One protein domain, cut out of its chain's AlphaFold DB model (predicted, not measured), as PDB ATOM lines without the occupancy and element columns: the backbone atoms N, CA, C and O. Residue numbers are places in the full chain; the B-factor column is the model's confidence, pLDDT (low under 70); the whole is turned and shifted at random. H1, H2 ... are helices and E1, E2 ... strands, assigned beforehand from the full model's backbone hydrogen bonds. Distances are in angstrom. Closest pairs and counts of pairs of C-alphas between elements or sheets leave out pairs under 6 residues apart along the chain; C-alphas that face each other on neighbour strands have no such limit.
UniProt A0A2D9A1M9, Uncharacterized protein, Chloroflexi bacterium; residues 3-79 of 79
ATOM      1  N   ARG A   3      41.099 -14.219  21.659       94.62
ATOM      2  CA  ARG A   3      41.405 -12.970  20.957       94.62
ATOM      3  C   ARG A   3      40.388 -12.765  19.843       94.62
ATOM      4  O   ARG A   3      40.408 -13.505  18.863       94.62
ATOM      5  N   ILE A   4      39.556 -11.739  19.972       94.81
ATOM      6  CA  ILE A   4      38.586 -11.340  18.951       94.81
ATOM      7  C   ILE A   4      39.192 -10.190  18.148       94.81
ATOM      8  O   ILE A   4      39.597  -9.166  18.702       94.81
ATOM      9  N   ARG A   5      39.285 -10.366  16.830       96.44
ATOM     10  CA  ARG A   5      39.747  -9.321  15.912       96.44
ATOM     11  C   ARG A   5      38.551  -8.484  15.463       96.44
ATOM     12  O   ARG A   5      37.718  -8.979  14.715       96.44
ATOM     13  N   ALA A   6      38.509  -7.221  15.878       93.62
ATOM     14  CA  ALA A   6      37.503  -6.244  15.462       93.62
ATOM     15  C   ALA A   6      38.173  -5.223  14.533       93.62
ATOM     16  O   ALA A   6      38.593  -4.151  14.968       93.62
ATOM     17  N   ALA A   7      38.401  -5.609  13.273       95.00
ATOM     18  CA  ALA A   7      39.195  -4.804  12.349       95.00
ATOM     19  C   ALA A   7      38.684  -4.833  10.901       95.00
ATOM     20  O   ALA A   7      38.467  -5.908  10.343       95.00
ATOM     21  N   CYS A   8      38.612  -3.650  10.290       94.69
ATOM     22  CA  CYS A   8      38.417  -3.381   8.867       94.69
ATOM     23  C   CYS A   8      39.395  -2.272   8.415       94.69
ATOM     24  O   CYS A   8      40.310  -1.907   9.155       94.69
ATOM     25  N   GLU A   9      39.232  -1.743   7.203       95.56
ATOM     26  CA  GLU A   9      40.094  -0.676   6.666       95.56
ATOM     27  C   GLU A   9      39.976   0.645   7.440       95.56
ATOM     28  O   GLU A   9      40.948   1.388   7.547       95.56
ATOM     29  N   HIS A  10      38.816   0.905   8.045       95.38
ATOM     30  CA  HIS A  10      38.514   2.163   8.734       95.38
ATOM     31  C   HIS A  10      38.821   2.126  10.236       95.38
ATOM     32  O   HIS A  10      39.041   3.167  10.847       95.38
ATOM     33  N   GLN A  11      38.831   0.938  10.851       93.44
ATOM     34  CA  GLN A  11      39.002   0.781  12.296       93.44
ATOM     35  C   GLN A  11      39.669  -0.551  12.621       93.44
ATOM     36  O   GLN A  11      39.329  -1.575  12.035       93.44
ATOM     37  N   ARG A  12      40.624  -0.564  13.558       95.94
ATOM     38  CA  ARG A  12      41.389  -1.768  13.915       95.94
ATOM     39  C   ARG A  12      41.509  -1.903  15.426       95.94
ATOM     40  O   ARG A  12      42.084  -1.040  16.075       95.94
ATOM     41  N   GLY A  13      41.030  -3.020  15.961       95.62
ATOM     42  CA  GLY A  13      41.137  -3.349  17.377       95.62
ATOM     43  C   GLY A  13      41.299  -4.846  17.626       95.62
ATOM     44  O   GLY A  13      40.966  -5.694  16.790       95.62
ATOM     45  N   LEU A  14      41.828  -5.165  18.805       96.62
ATOM     46  CA  LEU A  14      41.863  -6.513  19.360       96.62
ATOM     47  C   LEU A  14      41.171  -6.483  20.716       96.62
ATOM     48  O   LEU A  14      41.522  -5.672  21.568       96.62
ATOM     49  N   ILE A  15      40.219  -7.387  20.909       96.44
ATOM     50  CA  ILE A  15      39.559  -7.593  22.195       96.44
ATOM     51  C   ILE A  15      40.101  -8.896  22.769       96.44
ATOM     52  O   ILE A  15      40.018  -9.953  22.137       96.44
ATOM     53  N   TYR A  16      40.678  -8.813  23.963       95.00
ATOM     54  CA  TYR A  16      41.173  -9.969  24.695       95.00
ATOM     55  C   TYR A  16      40.185 -10.337  25.790       95.00
ATOM     56  O   TYR A  16      39.913  -9.536  26.678       95.00
ATOM     57  N   VAL A  17      39.687 -11.568  25.738       94.00
ATOM     58  CA  VAL A  17      38.867 -12.141  26.799       94.00
ATOM     59  C   VAL A  17      39.712 -13.151  27.562       94.00
ATOM     60  O   VAL A  17      40.158 -14.170  27.022       94.00
ATOM     61  N   VAL A  18      39.958 -12.855  28.831       91.25
ATOM     62  CA  VAL A  18      40.677 -13.719  29.769       91.25
ATOM     63  C   VAL A  18      39.742 -14.100  30.918       91.25
ATOM     64  O   VAL A  18      38.797 -13.357  31.187       91.25
ATOM     65  N   PRO A  19      39.958 -15.249  31.580       90.56
ATOM     66  CA  PRO A  19      39.227 -15.574  32.799       90.56
ATOM     67  C   PRO A  19      39.381 -14.453  33.831       90.56
ATOM     68  O   PRO A  19      40.491 -13.964  34.050       90.56
ATOM     69  N   ALA A  20      38.272 -14.047  34.439       90.44
ATOM     70  CA  ALA A  20      38.207 -13.000  35.452       90.44
ATOM     71  C   ALA A  20      37.190 -13.384  36.539       90.44
ATOM     72  O   ALA A  20      36.453 -14.358  36.395       90.44
ATOM     73  N   GLU A  21      37.108 -12.602  37.617       90.00
ATOM     74  CA  GLU A  21      36.254 -12.888  38.784       90.00
ATOM     75  C   GLU A  21      34.770 -13.116  38.442       90.00
ATOM     76  O   GLU A  21      34.086 -13.885  39.109       90.00
ATOM     77  N   ARG A  22      34.256 -12.505  37.370       86.75
ATOM     78  CA  ARG A  22      32.856 -12.682  36.941       86.75
ATOM     79  C   ARG A  22      32.660 -13.720  35.835       86.75
ATOM     80  O   ARG A  22      31.534 -13.940  35.397       86.75
ATOM     81  N   SER A  23      33.735 -14.348  35.366       84.19
ATOM     82  CA  SER A  23      33.722 -15.274  34.225       84.19
ATOM     83  C   SER A  23      34.505 -16.570  34.456       84.19
ATOM     84  O   SER A  23      34.602 -17.387  33.546       84.19
ATOM     85  N   TRP A  24      35.046 -16.788  35.661       79.31
ATOM     86  CA  TRP A  24      35.898 -17.941  35.971       79.31
ATOM     87  C   TRP A  24      35.173 -19.292  35.925       79.31
ATOM     88  O   TRP A  24      35.826 -20.301  35.686       79.31
ATOM     89  N   VAL A  25      33.852 -19.311  36.148       74.44
ATOM     90  CA  VAL A  25      33.027 -20.539  36.196       74.44
ATOM     91  C   VAL A  25      32.739 -21.098  34.799       74.44
ATOM     92  O   VAL A  25      32.313 -22.236  34.656       74.44
ATOM     93  N   CYS A  26      32.949 -20.302  33.752       81.06
ATOM     94  CA  CYS A  26      32.548 -20.662  32.400       81.06
ATOM     95  C   CYS A  26      33.624 -21.500  31.693       81.06
ATOM     96  O   CYS A  26      34.820 -21.192  31.776       81.06
ATOM     97  N   ASP A  27      33.202 -22.520  30.941       85.19
ATOM     98  CA  ASP A  27      34.099 -23.279  30.075       85.19
ATOM     99  C   ASP A  27      34.821 -22.358  29.086       85.19
ATOM    100  O   ASP A  27      34.287 -21.357  28.597       85.19
ATOM    101  N   LYS A  28      36.066 -22.712  28.749       82.75
ATOM    102  CA  LYS A  28      36.935 -21.870  27.907       82.75
ATOM    103  C   LYS A  28      36.314 -21.533  26.547       82.75
ATOM    104  O   LYS A  28      36.632 -20.477  26.001       82.75
ATOM    105  N   GLU A  29      35.476 -22.420  26.015       87.94
ATOM    106  CA  GLU A  29      34.761 -22.239  24.750       87.94
ATOM    107  C   GLU A  29      33.706 -21.123  24.836       87.94
ATOM    108  O   GLU A  29      33.631 -20.275  23.947       87.94
ATOM    109  N   TYR A  30      32.970 -21.052  25.946       90.94
ATOM    110  CA  TYR A  30      31.890 -20.083  26.160       90.94
ATOM    111  C   TYR A  30      32.344 -18.793  26.855       90.94
ATOM    112  O   TYR A  30      31.585 -17.824  26.922       90.94
ATOM    113  N   LEU A  31      33.599 -18.731  27.308       91.81
ATOM    114  CA  LEU A  31      34.169 -17.578  28.007       91.81
ATOM    115  C   LEU A  31      33.908 -16.218  27.315       91.81
ATOM    116  O   LEU A  31      33.547 -15.272  28.020       91.81
ATOM    117  N   PRO A  32      34.048 -16.060  25.979       93.94
ATOM    118  CA  PRO A  32      33.733 -14.797  25.308       93.94
ATOM    119  C   PRO A  32      32.259 -14.417  25.400       93.94
ATOM    120  O   PRO A  32      31.951 -13.254  25.651       93.94
ATOM    121  N   ALA A  33      31.361 -15.387  25.221       93.06
ATOM    122  CA  ALA A  33      29.924 -15.156  25.289       93.06
ATOM    123  C   ALA A  33      29.514 -14.736  26.706       93.06
ATOM    124  O   ALA A  33      28.876 -13.700  26.874       93.06
ATOM    125  N   HIS A  34      29.972 -15.473  27.723       93.62
ATOM    126  CA  HIS A  34      29.698 -15.173  29.132       93.62
ATOM    127  C   HIS A  34      30.224 -13.794  29.540       93.62
ATOM    128  O   HIS A  34      29.492 -12.988  30.114       93.62
ATOM    129  N   ALA A  35      31.483 -13.490  29.207       95.00
ATOM    130  CA  ALA A  35      32.100 -12.217  29.565       95.00
ATOM    131  C   ALA A  35      31.411 -11.023  28.885       95.00
ATOM    132  O   ALA A  35      31.134 -10.026  29.549       95.00
ATOM    133  N   LEU A  36      31.113 -11.118  27.584       95.31
ATOM    134  CA  LEU A  36      30.471 -10.029  26.845       95.31
ATOM    135  C   LEU A  36      29.013  -9.835  27.274       95.31
ATOM    136  O   LEU A  36      28.603  -8.695  27.482       95.31
ATOM    137  N   ALA A  37      28.250 -10.915  27.471       94.75
ATOM    138  CA  ALA A  37      26.872 -10.817  27.951       94.75
ATOM    139  C   ALA A  37      26.808 -10.182  29.350       94.75
ATOM    140  O   ALA A  37      26.019  -9.262  29.575       94.75
ATOM    141  N   GLY A  38      27.678 -10.613  30.271       94.50
ATOM    142  CA  GLY A  38      27.781 -10.028  31.608       94.50
ATOM    143  C   GLY A  38      28.191  -8.554  31.579       94.50
ATOM    144  O   GLY A  38      27.550  -7.729  32.230       94.50
ATOM    145  N   PHE A  39      29.204  -8.212  30.777       96.19
ATOM    146  CA  PHE A  39      29.671  -6.836  30.613       96.19
ATOM    147  C   PHE A  39      28.566  -5.915  30.093       96.19
ATOM    148  O   PHE A  39      28.296  -4.889  30.711       96.19
ATOM    149  N   PHE A  40      27.892  -6.280  28.998       96.75
ATOM    150  CA  PHE A  40      26.845  -5.429  28.433       96.75
ATOM    151  C   PHE A  40      25.616  -5.322  29.333       96.75
ATOM    152  O   PHE A  40      25.043  -4.240  29.422       96.75
ATOM    153  N   ARG A  41      25.234  -6.399  30.032       95.38
ATOM    154  CA  ARG A  41      24.149  -6.361  31.024       95.38
ATOM    155  C   ARG A  41      24.415  -5.314  32.100       95.38
ATOM    156  O   ARG A  41      23.535  -4.535  32.447       95.38
ATOM    157  N   GLU A  42      25.626  -5.303  32.644       95.75
ATOM    158  CA  GLU A  42      25.988  -4.354  33.695       95.75
ATOM    159  C   GLU A  42      26.172  -2.944  33.145       95.75
ATOM    160  O   GLU A  42      25.701  -1.990  33.758       95.75
ATOM    161  N   LEU A  43      26.776  -2.815  31.963       96.75
ATOM    162  CA  LEU A  43      26.960  -1.541  31.277       96.75
ATOM    163  C   LEU A  43      25.621  -0.827  31.035       96.75
ATOM    164  O   LEU A  43      25.513   0.369  31.304       96.75
ATOM    165  N   THR A  44      24.590  -1.543  30.575       94.19
ATOM    166  CA  THR A  44      23.253  -0.961  30.370       94.19
ATOM    167  C   THR A  44      22.522  -0.709  31.690       94.19
ATOM    168  O   THR A  44      21.790   0.275  31.804       94.19
ATOM    169  N   ALA A  45      22.764  -1.522  32.724       95.25
ATOM    170  CA  ALA A  45      22.211  -1.300  34.060       95.25
ATOM    171  C   ALA A  45      22.710   0.004  34.717       95.25
ATOM    172  O   ALA A  45      22.018   0.536  35.588       95.25
ATOM    173  N   LEU A  46      23.849   0.559  34.274       96.44
ATOM    174  CA  LEU A  46      24.340   1.868  34.728       96.44
ATOM    175  C   LEU A  46      23.418   3.033  34.331       96.44
ATOM    176  O   LEU A  46      23.507   4.093  34.948       96.44
ATOM    177  N   LYS A  47      22.564   2.869  33.306       93.62
ATOM    178  CA  LYS A  47      21.657   3.917  32.783       93.62
ATOM    179  C   LYS A  47      22.365   5.255  32.495       93.62
ATOM    180  O   LYS A  47      21.792   6.333  32.665       93.62
ATOM    181  N   SER A  48      23.636   5.190  32.090       97.50
ATOM    182  CA  SER A  48      24.433   6.369  31.745       97.50
ATOM    183  C   SER A  48      24.046   6.883  30.361       97.50
ATOM    184  O   SER A  48      24.127   6.152  29.374       97.50
ATOM    185  N   LYS A  49      23.683   8.167  30.275       96.94
ATOM    186  CA  LYS A  49      23.290   8.807  29.010       96.94
ATOM    187  C   LYS A  49      24.416   8.877  27.989       96.94
ATOM    188  O   LYS A  49      24.159   8.769  26.795       96.94
ATOM    189  N   GLU A  50      25.653   9.005  28.449       97.94
ATOM    190  CA  GLU A  50      26.829   9.004  27.578       97.94
ATOM    191  C   GLU A  50      27.039   7.626  26.944       97.94
ATOM    192  O   GLU A  50      27.263   7.518  25.741       97.94
ATOM    193  N   VAL A  51      26.896   6.567  27.745       96.88
ATOM    194  CA  VAL A  51      27.017   5.183  27.275       96.88
ATOM    195  C   VAL A  51      25.886   4.839  26.308       96.88
ATOM    196  O   VAL A  51      26.160   4.319  25.229       96.88
ATOM    197  N   GLU A  52      24.637   5.176  26.647       95.62
ATOM    198  CA  GLU A  52      23.479   5.003  25.756       95.62
ATOM    199  C   GLU A  52      23.681   5.741  24.420       95.62
ATOM    200  O   GLU A  52      23.449   5.169  23.354       95.62
ATOM    201  N   GLY A  53      24.176   6.984  24.467       97.81
ATOM    202  CA  GLY A  53      24.466   7.786  23.278       97.81
ATOM    203  C   GLY A  53      25.551   7.171  22.392       97.81
ATOM    204  O   GLY A  53      25.365   7.075  21.180       97.81
ATOM    205  N   LEU A  54      26.653   6.696  22.982       98.38
ATOM    206  CA  LEU A  54      27.702   5.985  22.243       98.38
ATOM    207  C   LEU A  54      27.157   4.703  21.606       98.38
ATOM    208  O   LEU A  54      27.363   4.475  20.415       98.38
ATOM    209  N   MET A  55      26.429   3.886  22.367       97.06
ATOM    210  CA  MET A  55      25.810   2.662  21.853       97.06
ATOM    211  C   MET A  55      24.909   2.953  20.646       97.06
ATOM    212  O   MET A  55      25.026   2.280  19.621       97.06
ATOM    213  N   GLN A  56      24.094   4.007  20.710       96.69
ATOM    214  CA  GLN A  56      23.240   4.427  19.601       96.69
ATOM    215  C   GLN A  56      24.038   4.910  18.380       96.69
ATOM    216  O   GLN A  56      23.740   4.493  17.261       96.69
ATOM    217  N   GLN A  57      25.054   5.758  18.575       98.19
ATOM    218  CA  GLN A  57      25.893   6.285  17.488       98.19
ATOM    219  C   GLN A  57      26.636   5.178  16.734       98.19
ATOM    220  O   GLN A  57      26.778   5.251  15.514       98.19
ATOM    221  N   TRP A  58      27.074   4.139  17.448       96.50
ATOM    222  CA  TRP A  58      27.734   2.971  16.861       96.50
ATOM    223  C   TRP A  58      26.755   1.879  16.397       96.50
ATOM    224  O   TRP A  58      27.194   0.878  15.834       96.50
ATOM    225  N   GLY A  59      25.444   2.049  16.612       96.75
ATOM    226  CA  GLY A  59      24.420   1.077  16.217       96.75
ATOM    227  C   GLY A  59      24.457  -0.237  17.008       96.75
ATOM    228  O   GLY A  59      24.072  -1.280  16.483       96.75
ATOM    229  N   ILE A  60      24.936  -0.208  18.252       96.38
ATOM    230  CA  ILE A  60      25.086  -1.384  19.116       96.38
ATOM    231  C   ILE A  60      23.942  -1.421  20.126       96.38
ATOM    232  O   ILE A  60      23.745  -0.484  20.894       96.38
ATOM    233  N   TYR A  61      23.236  -2.548  20.182       92.19
ATOM    234  CA  TYR A  61      22.181  -2.794  21.160       92.19
ATOM    235  C   TYR A  61      22.405  -4.145  21.825       92.19
ATOM    236  O   TYR A  61      22.692  -5.136  21.156       92.19
ATOM    237  N   PHE A  62      22.246  -4.185  23.144       94.56
ATOM    238  CA  PHE A  62      22.274  -5.423  23.907       94.56
ATOM    239  C   PHE A  62      20.950  -5.602  24.638       94.56
ATOM    240  O   PHE A  62      20.525  -4.730  25.397       94.56
ATOM    241  N   ARG A  63      20.313  -6.751  24.418       92.50
ATOM    242  CA  ARG A  63      19.119  -7.188  25.137       92.50
ATOM    243  C   ARG A  63      19.484  -8.431  25.930       92.50
ATOM    244  O   ARG A  63      19.900  -9.427  25.346       92.50
ATOM    245  N   GLN A  64      19.300  -8.370  27.245       90.19
ATOM    246  CA  GLN A  64      19.413  -9.556  28.080       90.19
ATOM    247  C   GLN A  64      18.276 -10.525  27.728       90.19
ATOM    248  O   GLN A  64      17.111 -10.124  27.662       90.19
ATOM    249  N   LEU A  65      18.632 -11.780  27.468       90.75
ATOM    250  CA  LEU A  65      17.669 -12.870  27.351       90.75
ATOM    251  C   LEU A  65      17.365 -13.422  28.753       90.75
ATOM    252  O   LEU A  65      18.263 -13.379  29.603       90.75
ATOM    253  N   PRO A  66      16.142 -13.923  29.000       87.50
ATOM    254  CA  PRO A  66      15.846 -14.667  30.217       87.50
ATOM    255  C   PRO A  66      16.823 -15.832  30.364       87.50
ATOM    256  O   PRO A  66      17.244 -16.433  29.370       87.50
ATOM    257  N   THR A  67      17.190 -16.148  31.597       80.81
ATOM    258  CA  THR A  67      17.856 -17.422  31.881       80.81
ATOM    259  C   THR A  67      16.893 -18.585  31.640       80.81
ATOM    260  O   THR A  67      15.681 -18.398  31.682       80.81
ATOM    261  N   GLU A  68      17.416 -19.795  31.416       74.69
ATOM    262  CA  GLU A  68      16.569 -20.983  31.208       74.69
ATOM    263  C   GLU A  68      15.573 -21.202  32.364       74.69
ATOM    264  O   GLU A  68      14.441 -21.625  32.145       74.69
ATOM    265  N   GLN A  69      15.957 -20.835  33.593       66.94
ATOM    266  CA  GLN A  69      15.080 -20.876  34.766       66.94
ATOM    267  C   GLN A  69      13.955 -19.830  34.691       66.94
ATOM    268  O   GLN A  69      12.795 -20.163  34.914       66.94
ATOM    269  N   GLU A  70      14.276 -18.589  34.313       71.44
ATOM    270  CA  GLU A  70      13.288 -17.514  34.147       71.44
ATOM    271  C   GLU A  70      12.349 -17.762  32.956       71.44
ATOM    272  O   GLU A  70      11.188 -17.359  32.996       71.44
ATOM    273  N   SER A  71      12.813 -18.438  31.896       66.06
ATOM    274  CA  SER A  71      11.952 -18.799  30.763       66.06
ATOM    275  C   SER A  71      10.910 -19.850  31.137       66.06
ATOM    276  O   SER A  71       9.753 -19.699  30.757       66.06
ATOM    277  N   THR A  72      11.275 -20.866  31.928       60.81
ATOM    278  CA  THR A  72      10.322 -21.901  32.366       60.81
ATOM    279  C   THR A  72       9.256 -21.334  33.307       60.81
ATOM    280  O   THR A  72       8.094 -21.727  33.229       60.81
ATOM    281  N   GLU A  73       9.617 -20.381  34.170       60.06
ATOM    282  CA  GLU A  73       8.647 -19.678  35.021       60.06
ATOM    283  C   GLU A  73       7.723 -18.757  34.213       60.06
ATOM    284  O   GLU A  73       6.527 -18.705  34.492       60.06
ATOM    285  N   ALA A  74       8.234 -18.070  33.187       60.94
ATOM    286  CA  ALA A  74       7.412 -17.229  32.318       60.94
ATOM    287  C   ALA A  74       6.374 -18.046  31.522       60.94
ATOM    288  O   ALA A  74       5.209 -17.655  31.461       60.94
ATOM    289  N   GLU A  75       6.763 -19.206  30.984       61.88
ATOM    290  CA  GLU A  75       5.864 -20.102  30.237       61.88
ATOM    291  C   GLU A  75       4.800 -20.764  31.136       61.88
ATOM    292  O   GLU A  75       3.670 -21.004  30.704       61.88
ATOM    293  N   ALA A  76       5.125 -21.019  32.409       58.69
ATOM    294  CA  ALA A  76       4.190 -21.580  33.386       58.69
ATOM    295  C   ALA A  76       3.131 -20.573  33.875       58.69
ATOM    296  O   ALA A  76       2.057 -20.986  34.302       58.69
ATOM    297  N   VAL A  77       3.419 -19.267  33.831       61.81
ATOM    298  CA  VAL A  77       2.478 -18.202  34.233       61.81
ATOM    299  C   VAL A  77       1.506 -17.833  33.101       61.81
ATOM    300  O   VAL A  77       0.420 -17.324  33.373       61.81
ATOM    301  N   GLU A  78       1.859 -18.109  31.843       56.97
ATOM    302  CA  GLU A  78       0.986 -17.907  30.674       56.97
ATOM    303  C   GLU A  78       0.052 -19.102  30.362       56.97
ATOM    304  O   GLU A  78      -0.729 -19.016  29.411       56.97
ATOM    305  N   SER A  79       0.102 -20.188  31.150       48.66
ATOM    306  CA  SER A  79      -0.702 -21.416  30.969       48.66
ATOM    307  C   SER A  79      -1.931 -21.509  31.879       48.66
ATOM    308  O   SER A  79      -1.827 -21.155  33.074       48.66
TER     309      SER A  79
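What this domain is: This is residues 3 to 79 of the 79 residues of an uncharacterized protein of Chloroflexi bacterium (UniProt A0A2D9A1M9). Picture a loose, open line of parts: the longest helix, H1, stands in the middle, a two-stranded hairpin of E1 and E2 lies to one side of it, and the short helix H2 turns off at a corner by the end of H1. The last helix, H3, lies far out towards the other end of the long axis, touches no helix, and sticks out with residues 68 to 73. The printed part has 77 residues, with two named strands and then three named helices in the order E1, E2, H1, H2, H3; the sheet, in the order E1 - E2, is antiparallel, and the class is mixed, helices and strands. The whole is loose, with a radius of gyration of the C-alphas of 15.9 A, and elongated, spanning 52 by 32 by 22 A.

Where its parts are: Find C-alpha 3 at (41.405, -12.970, 20.957), where E1 begins; it runs through residues 3 to 7 for 12.1 A. E2 follows in residues 12 to 17, 16.7 A long. Look next at C-alpha 31, at (34.169, -17.578, 28.007), from which H1 runs through residues 31 to 45 for 21.1 A. H2 holds residues 49 to 57, 12.1 A from first to last C-alpha. H3, residues 68 to 77, is 14.7 A long and ends at C-alpha 77, at (2.478, -18.202, 34.233).

How they stand to each other: Begin with the hairpin of E1 and E2, antiparallel at 161 degrees between their directions. There the C-alphas of Ile 4 and Ile 15 face each other at 5.1 A, and N 4 and O 15 are within hydrogen-bond range at 2.8 A, as are N 13 and O 6 at 2.9 A. Going on to H1, you find its closest C-alphas to E2 at Val 17 and Pro 32, 6.0 A apart, while E1 and H1 are apart. H1 and H2 only just touch, and only at the corner by their link, with 3 pairs of C-alphas within 8 A. H1 touches H2 with residues 43 to 44 alone; the closest C-alphas of the two helices are those of Thr 44 and Glu 52, 7.5 A apart. The two helices run opposite ways at a steep tilt of 56 degrees. H3 is apart from H1 and from H2. In H1, H2 and H3 every O i to N i+4 pair is within hydrogen-bond range.

The domain as a whole: The two C-alphas farthest apart are those of Glu 9 and Ser 79, at 51.8 A. The printed part has no cut and ends at the chain's last residue, 79. The link from E2 to H1, residues 18 to 30, is long. Look to the B-factor column for the low confidence: residue 69 and residues 71 to 79 are under 70, and the mean pLDDT of the printed part is 88.2.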